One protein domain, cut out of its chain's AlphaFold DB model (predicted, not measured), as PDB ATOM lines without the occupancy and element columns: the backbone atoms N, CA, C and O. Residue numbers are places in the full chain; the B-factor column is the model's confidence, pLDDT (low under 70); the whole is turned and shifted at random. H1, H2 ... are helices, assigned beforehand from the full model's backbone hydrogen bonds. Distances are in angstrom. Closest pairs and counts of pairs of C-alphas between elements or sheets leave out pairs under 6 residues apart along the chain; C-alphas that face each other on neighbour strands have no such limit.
ATOM      1  N   ALA A  71     -22.056 -38.565  27.254       86.88
ATOM      2  CA  ALA A  71     -21.952 -38.142  25.863       86.88
ATOM      3  C   ALA A  71     -21.914 -39.365  24.937       86.88
ATOM      4  O   ALA A  71     -22.711 -39.454  24.009       86.88
ATOM      5  N   GLU A  72     -21.101 -40.370  25.265       87.50
ATOM      6  CA  GLU A  72     -21.007 -41.622  24.502       87.50
ATOM      7  C   GLU A  72     -22.347 -42.362  24.431       87.50
ATOM      8  O   GLU A  72     -22.784 -42.769  23.352       87.50
ATOM      9  N   ARG A  73     -23.054 -42.491  25.564       88.19
ATOM     10  CA  ARG A  73     -24.386 -43.111  25.584       88.19
ATOM     11  C   ARG A  73     -25.382 -42.343  24.718       88.19
ATOM     12  O   ARG A  73     -26.195 -42.973  24.047       88.19
ATOM     13  N   THR A  74     -25.300 -41.015  24.714       86.31
ATOM     14  CA  THR A  74     -26.154 -40.164  23.876       86.31
ATOM     15  C   THR A  74     -25.847 -40.370  22.395       86.31
ATOM     16  O   THR A  74     -26.776 -40.541  21.611       86.31
ATOM     17  N   SER A  75     -24.571 -40.438  22.012       88.19
ATOM     18  CA  SER A  75     -24.133 -40.646  20.622       88.19
ATOM     19  C   SER A  75     -24.431 -42.050  20.085       88.19
ATOM     20  O   SER A  75     -24.583 -42.236  18.876       88.19
ATOM     21  N   ARG A  76     -24.596 -43.045  20.965       90.25
ATOM     22  CA  ARG A  76     -24.884 -44.432  20.577       90.25
ATOM     23  C   ARG A  76     -26.232 -44.604  19.863       90.25
ATOM     24  O   ARG A  76     -26.349 -45.450  18.977       90.25
ATOM     25  N   ALA A  77     -27.260 -43.848  20.246       89.62
ATOM     26  CA  ALA A  77     -28.570 -43.951  19.599       89.62
ATOM     27  C   ALA A  77     -28.556 -43.394  18.159       89.62
ATOM     28  O   ALA A  77     -28.913 -44.148  17.258       89.62
ATOM     29  N   PRO A  78     -28.066 -42.166  17.888       89.94
ATOM     30  CA  PRO A  78     -27.848 -41.682  16.525       89.94
ATOM     31  C   PRO A  78     -26.970 -42.606  15.679       89.94
ATOM     32  O   PRO A  78     -27.266 -42.799  14.504       89.94
ATOM     33  N   ALA A  79     -25.929 -43.216  16.255       91.88
ATOM     34  CA  ALA A  79     -25.098 -44.163  15.518       91.88
ATOM     35  C   ALA A  79     -25.932 -45.353  15.005       91.88
ATOM     36  O   ALA A  79     -25.953 -45.643  13.812       91.88
ATOM     37  N   GLN A  80     -26.681 -46.014  15.886       92.00
ATOM     38  CA  GLN A  80     -27.457 -47.205  15.517       92.00
ATOM     39  C   GLN A  80     -28.694 -46.881  14.670       92.00
ATOM     40  O   GLN A  80     -29.034 -47.630  13.763       92.00
ATOM     41  N   GLU A  81     -29.380 -45.781  14.973       91.44
ATOM     42  CA  GLU A  81     -30.727 -45.504  14.458       91.44
ATOM     43  C   GLU A  81     -30.762 -44.463  13.338       91.44
ATOM     44  O   GLU A  81     -31.781 -44.318  12.664       91.44
ATOM     45  N   TRP A  82     -29.658 -43.761  13.104       94.25
ATOM     46  CA  TRP A  82     -29.517 -42.853  11.974       94.25
ATOM     47  C   TRP A  82     -28.316 -43.228  11.118       94.25
ATOM     48  O   TRP A  82     -28.499 -43.551   9.947       94.25
ATOM     49  N   GLN A  83     -27.107 -43.240  11.678       92.31
ATOM     50  CA  GLN A  83     -25.886 -43.417  10.891       92.31
ATOM     51  C   GLN A  83     -25.833 -44.789  10.208       92.31
ATOM     52  O   GLN A  83     -25.485 -44.864   9.031       92.31
ATOM     53  N   TYR A  84     -26.230 -45.842  10.927       91.38
ATOM     54  CA  TYR A  84     -26.151 -47.234  10.474       91.38
ATOM     55  C   TYR A  84     -27.512 -47.932  10.333       91.38
ATOM     56  O   TYR A  84     -27.559 -49.133  10.087       91.38
ATOM     57  N   ALA A  85     -28.626 -47.205  10.461       89.56
ATOM     58  CA  ALA A  85     -29.964 -47.808  10.427       89.56
ATOM     59  C   ALA A  85     -30.360 -48.393   9.066       89.56
ATOM     60  O   ALA A  85     -31.223 -49.267   8.993       89.56
ATOM     61  N   ARG A  86     -29.778 -47.879   7.981       90.69
ATOM     62  CA  ARG A  86     -30.038 -48.318   6.608       90.69
ATOM     63  C   ARG A  86     -28.860 -47.984   5.703       90.69
ATOM     64  O   ARG A  86     -28.052 -47.116   6.028       90.69
ATOM     65  N   ALA A  87     -28.818 -48.616   4.535       93.06
ATOM     66  CA  ALA A  87     -27.964 -48.161   3.449       93.06
ATOM     67  C   ALA A  87     -28.493 -46.820   2.908       93.06
ATOM     68  O   ALA A  87     -29.672 -46.696   2.571       93.06
ATOM     69  N   TYR A  88     -27.622 -45.819   2.837       93.00
ATOM     70  CA  TYR A  88     -27.907 -44.542   2.188       93.00
ATOM     71  C   TYR A  88     -27.264 -44.525   0.804       93.00
ATOM     72  O   TYR A  88     -26.194 -45.095   0.619       93.00
ATOM     73  N   GLY A  89     -27.878 -43.814  -0.146       93.00
ATOM     74  CA  GLY A  89     -27.288 -43.597  -1.475       93.00
ATOM     75  C   GLY A  89     -26.032 -42.714  -1.466       93.00
ATOM     76  O   GLY A  89     -25.391 -42.559  -2.497       93.00
ATOM     77  N   GLY A  90     -25.684 -42.134  -0.315       92.88
ATOM     78  CA  GLY A  90     -24.508 -41.300  -0.114       92.88
ATOM     79  C   GLY A  90     -24.610 -40.476   1.167       92.88
ATOM     80  O   GLY A  90     -25.617 -40.519   1.885       92.88
ATOM     81  N   ASP A  91     -23.563 -39.701   1.434       90.31
ATOM     82  CA  ASP A  91     -23.455 -38.858   2.624       90.31
ATOM     83  C   ASP A  91     -24.514 -37.753   2.659       90.31
ATOM     84  O   ASP A  91     -25.081 -37.498   3.721       90.31
ATOM     85  N   GLU A  92     -24.869 -37.177   1.509       92.44
ATOM     86  CA  GLU A  92     -25.959 -36.198   1.395       92.44
ATOM     87  C   GLU A  92     -27.307 -36.794   1.809       92.44
ATOM     88  O   GLU A  92     -28.036 -36.207   2.607       92.44
ATOM     89  N   GLY A  93     -27.617 -38.007   1.341       92.69
ATOM     90  CA  GLY A  93     -28.844 -38.711   1.719       92.69
ATOM     91  C   GLY A  93     -28.886 -39.056   3.211       92.69
ATOM     92  O   GLY A  93     -29.951 -39.007   3.834       92.69
ATOM     93  N   ARG A  94     -27.729 -39.371   3.810       94.50
ATOM     94  CA  ARG A  94     -27.604 -39.589   5.260       94.50
ATOM     95  C   ARG A  94     -27.794 -38.289   6.036       94.50
ATOM     96  O   ARG A  94     -28.562 -38.265   6.998       94.50
ATOM     97  N   ALA A  95     -27.138 -37.212   5.615       93.62
ATOM     98  CA  ALA A  95     -27.254 -35.892   6.227       93.62
ATOM     99  C   ALA A  95     -28.694 -35.358   6.147       93.62
ATOM    100  O   ALA A  95     -29.222 -34.889   7.152       93.62
ATOM    101  N   GLY A  96     -29.369 -35.526   5.006       94.19
ATOM    102  CA  GLY A  96     -30.762 -35.115   4.810       94.19
ATOM    103  C   GLY A  96     -31.769 -35.861   5.693       94.19
ATOM    104  O   GLY A  96     -32.823 -35.321   6.015       94.19
ATOM    105  N   ALA A  97     -31.445 -37.075   6.150       94.06
ATOM    106  CA  ALA A  97     -32.287 -37.828   7.082       94.06
ATOM    107  C   ALA A  97     -32.112 -37.402   8.554       94.06
ATOM    108  O   ALA A  97     -32.948 -37.739   9.398       94.06
ATOM    109  N   LEU A  98     -31.037 -36.675   8.880       94.38
ATOM    110  CA  LEU A  98     -30.708 -36.327  10.261       94.38
ATOM    111  C   LEU A  98     -31.761 -35.427  10.938       94.38
ATOM    112  O   LEU A  98     -32.102 -35.726  12.083       94.38
ATOM    113  N   PRO A  99     -32.307 -34.368  10.301       94.06
ATOM    114  CA  PRO A  99     -33.294 -33.504  10.950       94.06
ATOM    115  C   PRO A  99     -34.539 -34.267  11.411       94.06
ATOM    116  O   PRO A  99     -34.953 -34.122  12.560       94.06
ATOM    117  N   ALA A 100     -35.079 -35.147  10.562       93.69
ATOM    118  CA  ALA A 100     -36.236 -35.976  10.902       93.69
ATOM    119  C   ALA A 100     -35.931 -36.930  12.068       93.69
ATOM    120  O   ALA A 100     -36.731 -37.065  12.996       93.69
ATOM    121  N   PHE A 101     -34.744 -37.550  12.066       94.19
ATOM    122  CA  PHE A 101     -34.300 -38.381  13.183       94.19
ATOM    123  C   PHE A 101     -34.203 -37.581  14.492       94.19
ATOM    124  O   PHE A 101     -34.711 -38.033  15.518       94.19
ATOM    125  N   LEU A 102     -33.579 -36.397  14.471       93.69
ATOM    126  CA  LEU A 102     -33.428 -35.546  15.657       93.69
ATOM    127  C   LEU A 102     -34.774 -35.035  16.177       93.69
ATOM    128  O   LEU A 102     -34.953 -34.993  17.393       93.69
ATOM    129  N   GLY A 103     -35.705 -34.691  15.281       93.12
ATOM    130  CA  GLY A 103     -37.079 -34.313  15.616       93.12
ATOM    131  C   GLY A 103     -37.753 -35.401  16.447       93.12
ATOM    132  O   GLY A 103     -38.036 -35.207  17.632       93.12
ATOM    133  N   ARG A 104     -37.853 -36.605  15.876       93.50
ATOM    134  CA  ARG A 104     -38.415 -37.768  16.569       93.50
ATOM    135  C   ARG A 104     -37.671 -38.087  17.868       93.50
ATOM    136  O   ARG A 104     -38.297 -38.324  18.897       93.50
ATOM    137  N   TYR A 105     -36.338 -38.118  17.848       93.00
ATOM    138  CA  TYR A 105     -35.530 -38.523  19.002       93.00
ATOM    139  C   TYR A 105     -35.676 -37.572  20.195       93.00
ATOM    140  O   TYR A 105     -35.780 -38.043  21.331       93.00
ATOM    141  N   ASN A 106     -35.667 -36.259  19.942       91.56
ATOM    142  CA  ASN A 106     -35.677 -35.240  20.989       91.56
ATOM    143  C   ASN A 106     -37.081 -34.845  21.447       91.56
ATOM    144  O   ASN A 106     -37.193 -34.415  22.593       91.56
ATOM    145  N   TRP A 107     -38.112 -34.969  20.606       91.12
ATOM    146  CA  TRP A 107     -39.442 -34.397  20.878       91.12
ATOM    147  C   TRP A 107     -40.576 -35.416  20.976       91.12
ATOM    148  O   TRP A 107     -41.583 -35.128  21.615       91.12
ATOM    149  N   GLU A 108     -40.415 -36.613  20.410       91.94
ATOM    150  CA  GLU A 108     -41.502 -37.601  20.338       91.94
ATOM    151  C   GLU A 108     -41.164 -38.900  21.075       91.94
ATOM    152  O   GLU A 108     -42.013 -39.488  21.742       91.94
ATOM    153  N   ARG A 109     -39.918 -39.372  20.958       91.25
ATOM    154  CA  ARG A 109     -39.505 -40.687  21.447       91.25
ATOM    155  C   ARG A 109     -39.565 -40.758  22.978       91.25
ATOM    156  O   ARG A 109     -38.849 -40.001  23.619       91.25
ATOM    157  N   PRO A 110     -40.267 -41.736  23.573       91.62
ATOM    158  CA  PRO A 110     -40.177 -42.033  25.002       91.62
ATOM    159  C   PRO A 110     -38.779 -42.508  25.418       91.62
ATOM    160  O   PRO A 110     -38.214 -43.408  24.790       91.62
ATOM    161  N   HIS A 111     -38.237 -41.975  26.518       90.00
ATOM    162  CA  HIS A 111     -36.987 -42.464  27.116       90.00
ATOM    163  C   HIS A 111     -37.209 -42.955  28.542       90.00
ATOM    164  O   HIS A 111     -37.749 -42.235  29.379       90.00
ATOM    165  N   GLY A 112     -36.712 -44.155  28.860       88.31
ATOM    166  CA  GLY A 112     -36.803 -44.720  30.214       88.31
ATOM    167  C   GLY A 112     -36.121 -43.842  31.270       88.31
ATOM    168  O   GLY A 112     -36.707 -43.558  32.309       88.31
ATOM    169  N   ALA A 113     -34.941 -43.292  30.956       84.94
ATOM    170  CA  ALA A 113     -34.252 -42.321  31.816       84.94
ATOM    171  C   ALA A 113     -35.046 -41.013  32.011       84.94
ATOM    172  O   ALA A 113     -34.805 -40.270  32.962       84.94
ATOM    173  N   CYS A 114     -36.008 -40.749  31.123       88.38
ATOM    174  CA  CYS A 114     -36.917 -39.616  31.192       88.38
ATOM    175  C   CYS A 114     -38.325 -40.002  31.687       88.38
ATOM    176  O   CYS A 114     -39.257 -39.218  31.518       88.38
ATOM    177  N   GLY A 115     -38.505 -41.168  32.318       90.75
ATOM    178  CA  GLY A 115     -39.808 -41.588  32.848       90.75
ATOM    179  C   GLY A 115     -40.866 -41.820  31.764       90.75
ATOM    180  O   GLY A 115     -42.042 -41.590  32.009       90.75
ATOM    181  N   GLY A 116     -40.451 -42.219  30.558       92.12
ATOM    182  CA  GLY A 116     -41.350 -42.425  29.418       92.12
ATOM    183  C   GLY A 116     -41.648 -41.161  28.605       92.12
ATOM    184  O   GLY A 116     -42.398 -41.226  27.639       92.12
ATOM    185  N   LEU A 117     -41.035 -40.027  28.945       91.44
ATOM    186  CA  LEU A 117     -41.162 -38.769  28.206       91.44
ATOM    187  C   LEU A 117     -39.979 -38.559  27.238       91.44
ATOM    188  O   LEU A 117     -38.942 -39.218  27.389       91.44
ATOM    189  N   PRO A 118     -40.101 -37.660  26.244       91.69
ATOM    190  CA  PRO A 118     -38.998 -37.310  25.351       91.69
ATOM    191  C   PRO A 118     -37.899 -36.497  26.051       91.69
ATOM    192  O   PRO A 118     -38.168 -35.871  27.078       91.69
ATOM    193  N   PRO A 119     -36.658 -36.452  25.522       90.94
ATOM    194  CA  PRO A 119     -35.535 -35.781  26.178       90.94
ATOM    195  C   PRO A 119     -35.776 -34.296  26.459       90.94
ATOM    196  O   PRO A 119     -35.388 -33.807  27.517       90.94
ATOM    197  N   THR A 120     -36.461 -33.585  25.559       90.62
ATOM    198  CA  THR A 120     -36.798 -32.160  25.747       90.62
ATOM    199  C   THR A 120     -37.693 -31.893  26.950       90.62
ATOM    200  O   THR A 120     -37.592 -30.814  27.517       90.62
ATOM    201  N   SER A 121     -38.465 -32.877  27.429       90.19
ATOM    202  CA  SER A 121     -39.256 -32.742  28.667       90.19
ATOM    203  C   SER A 121     -38.412 -32.448  29.914       90.19
ATOM    204  O   SER A 121     -38.947 -32.083  30.957       90.19
ATOM    205  N   ARG A 122     -37.089 -32.642  29.834       89.75
ATOM    206  CA  ARG A 122     -36.150 -32.362  30.924       89.75
ATOM    207  C   ARG A 122     -35.695 -30.908  30.968       89.75
ATOM    208  O   ARG A 122     -35.084 -30.515  31.956       89.75
ATOM    209  N   ILE A 123     -35.986 -30.128  29.930       88.62
ATOM    210  CA  ILE A 123     -35.718 -28.695  29.907       88.62
ATOM    211  C   ILE A 123     -36.962 -27.984  30.444       88.62
ATOM    212  O   ILE A 123     -38.058 -28.117  29.900       88.62
ATOM    213  N   VAL A 124     -36.799 -27.245  31.542       82.56
ATOM    214  CA  VAL A 124     -37.903 -26.507  32.170       82.56
ATOM    215  C   VAL A 124     -38.447 -25.472  31.184       82.56
ATOM    216  O   VAL A 124     -37.686 -24.719  30.588       82.56
ATOM    217  N   GLY A 125     -39.770 -25.435  31.014       75.94
ATOM    218  CA  GLY A 125     -40.440 -24.492  30.112       75.94
ATOM    219  C   GLY A 125     -40.456 -24.907  28.636       75.94
ATOM    220  O   GLY A 125     -41.070 -24.216  27.828       75.94
ATOM    221  N   VAL A 126     -39.853 -26.047  28.281       75.44
ATOM    222  CA  VAL A 126     -39.877 -26.595  26.921       75.44
ATOM    223  C   VAL A 126     -40.818 -27.795  26.864       75.44
ATOM    224  O   VAL A 126     -40.711 -28.735  27.650       75.44
ATOM    225  N   ASN A 127     -41.747 -27.781  25.910       66.94
ATOM    226  CA  ASN A 127     -42.614 -28.916  25.608       66.94
ATOM    227  C   ASN A 127     -42.680 -29.154  24.091       66.94
ATOM    228  O   ASN A 127     -42.305 -28.298  23.292       66.94
ATOM    229  N   ASN A 128     -43.153 -30.333  23.694       62.84
ATOM    230  CA  ASN A 128     -43.293 -30.708  22.286       62.84
ATOM    231  C   ASN A 128     -44.312 -29.844  21.522       62.84
ATOM    232  O   ASN A 128     -44.217 -29.743  20.304       62.84
ATOM    233  N   VAL A 129     -45.236 -29.169  22.212       57.03
ATOM    234  CA  VAL A 129     -46.195 -28.240  21.591       57.03
ATOM    235  C   VAL A 129     -45.477 -27.029  20.982       57.03
ATOM    236  O   VAL A 129     -45.870 -26.558  19.920       57.03
ATOM    237  N   MET A 130     -44.377 -26.572  21.587       52.41
ATOM    238  CA  MET A 130     -43.561 -25.470  21.058       52.41
ATOM    239  C   MET A 130     -42.730 -25.863  19.823       52.41
ATOM    240  O   MET A 130     -42.370 -24.995  19.036       52.41
ATOM    241  N   ALA A 131     -42.427 -27.152  19.627       50.44
ATOM    242  CA  ALA A 131     -41.558 -27.628  18.543       50.44
ATOM    243  C   ALA A 131     -42.268 -27.809  17.192       50.44
ATOM    244  O   ALA A 131     -41.613 -27.787  16.154       50.44
ATOM    245  N   HIS A 132     -43.591 -27.990  17.199       46.12
ATOM    246  CA  HIS A 132     -44.395 -28.224  15.992       46.12
ATOM    247  C   HIS A 132     -45.147 -26.976  15.498       46.12
ATOM    248  O   HIS A 132     -45.944 -27.080  14.572       46.12
ATOM    249  N   ASN A 133     -44.914 -25.812  16.113       35.91
ATOM    250  CA  ASN A 133     -45.657 -24.576  15.846       35.91
ATOM    251  C   ASN A 133     -44.843 -23.529  15.055       35.91
ATOM    252  O   ASN A 133     -45.082 -22.332  15.198       35.91
ATOM    253  N   THR A 134     -43.849 -23.970  14.274       38.88
ATOM    254  CA  THR A 134     -43.037 -23.108  13.390       38.88
ATOM    255  C   THR A 134     -43.265 -23.475  11.934       38.88
ATOM    256  O   THR A 134     -43.273 -24.691  11.645       38.88
TER     257      THR A 134
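This is residues 71 to 134 of the 134 residues of the protein "Integrase catalytic domain-containing protein" of Olsenella sp. oral taxon 809 str. F0356 (UniProt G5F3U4). One long helix, H2, runs along the length; H1 slants away from it, residues 71 to 76 sticking out, and short H3 and H4 gather at its last residues. The printed part has 64 residues with four named helices, H1 to H4 in order, and no named strand: all helix. It is only just loose, close to compact, with a radius of gyration of the C-alphas of 13.2 A and spans of 38 by 29 by 17 A.

H2, residues 91 to 108, is 25.3 A long from C-alpha 91 at (-23.455, -38.858, 2.624), with a kink of 28 degrees near residue 100. H1, residues 71 to 83, is 16.4 A long. H3 is residues 119 to 122, 5.9 A; H4, residues 128 to 131, 5.1 A, ends at (-41.558, -27.628, 18.543).

H2, the hub, touches H1 at residues 94 to 101 alone, closest C-alphas Phe 101 and Trp 82, 6.7 A, at a steep tilt of 59 degrees, opposite ways. It touches H3, closest C-alphas Asn 106 and Pro 119, 5.2 A. H1 and H3 are apart. O i to N i+4 pairs within hydrogen-bond range are 7 of 9 in H1, 12 of 14 in H2; H3 and H4 are too short.

The farthest C-alphas, Gly 89 and Val 124, are 39.2 A apart. The printed part has no cut; no link is long. Residues 127 to 134 have pLDDT under 70.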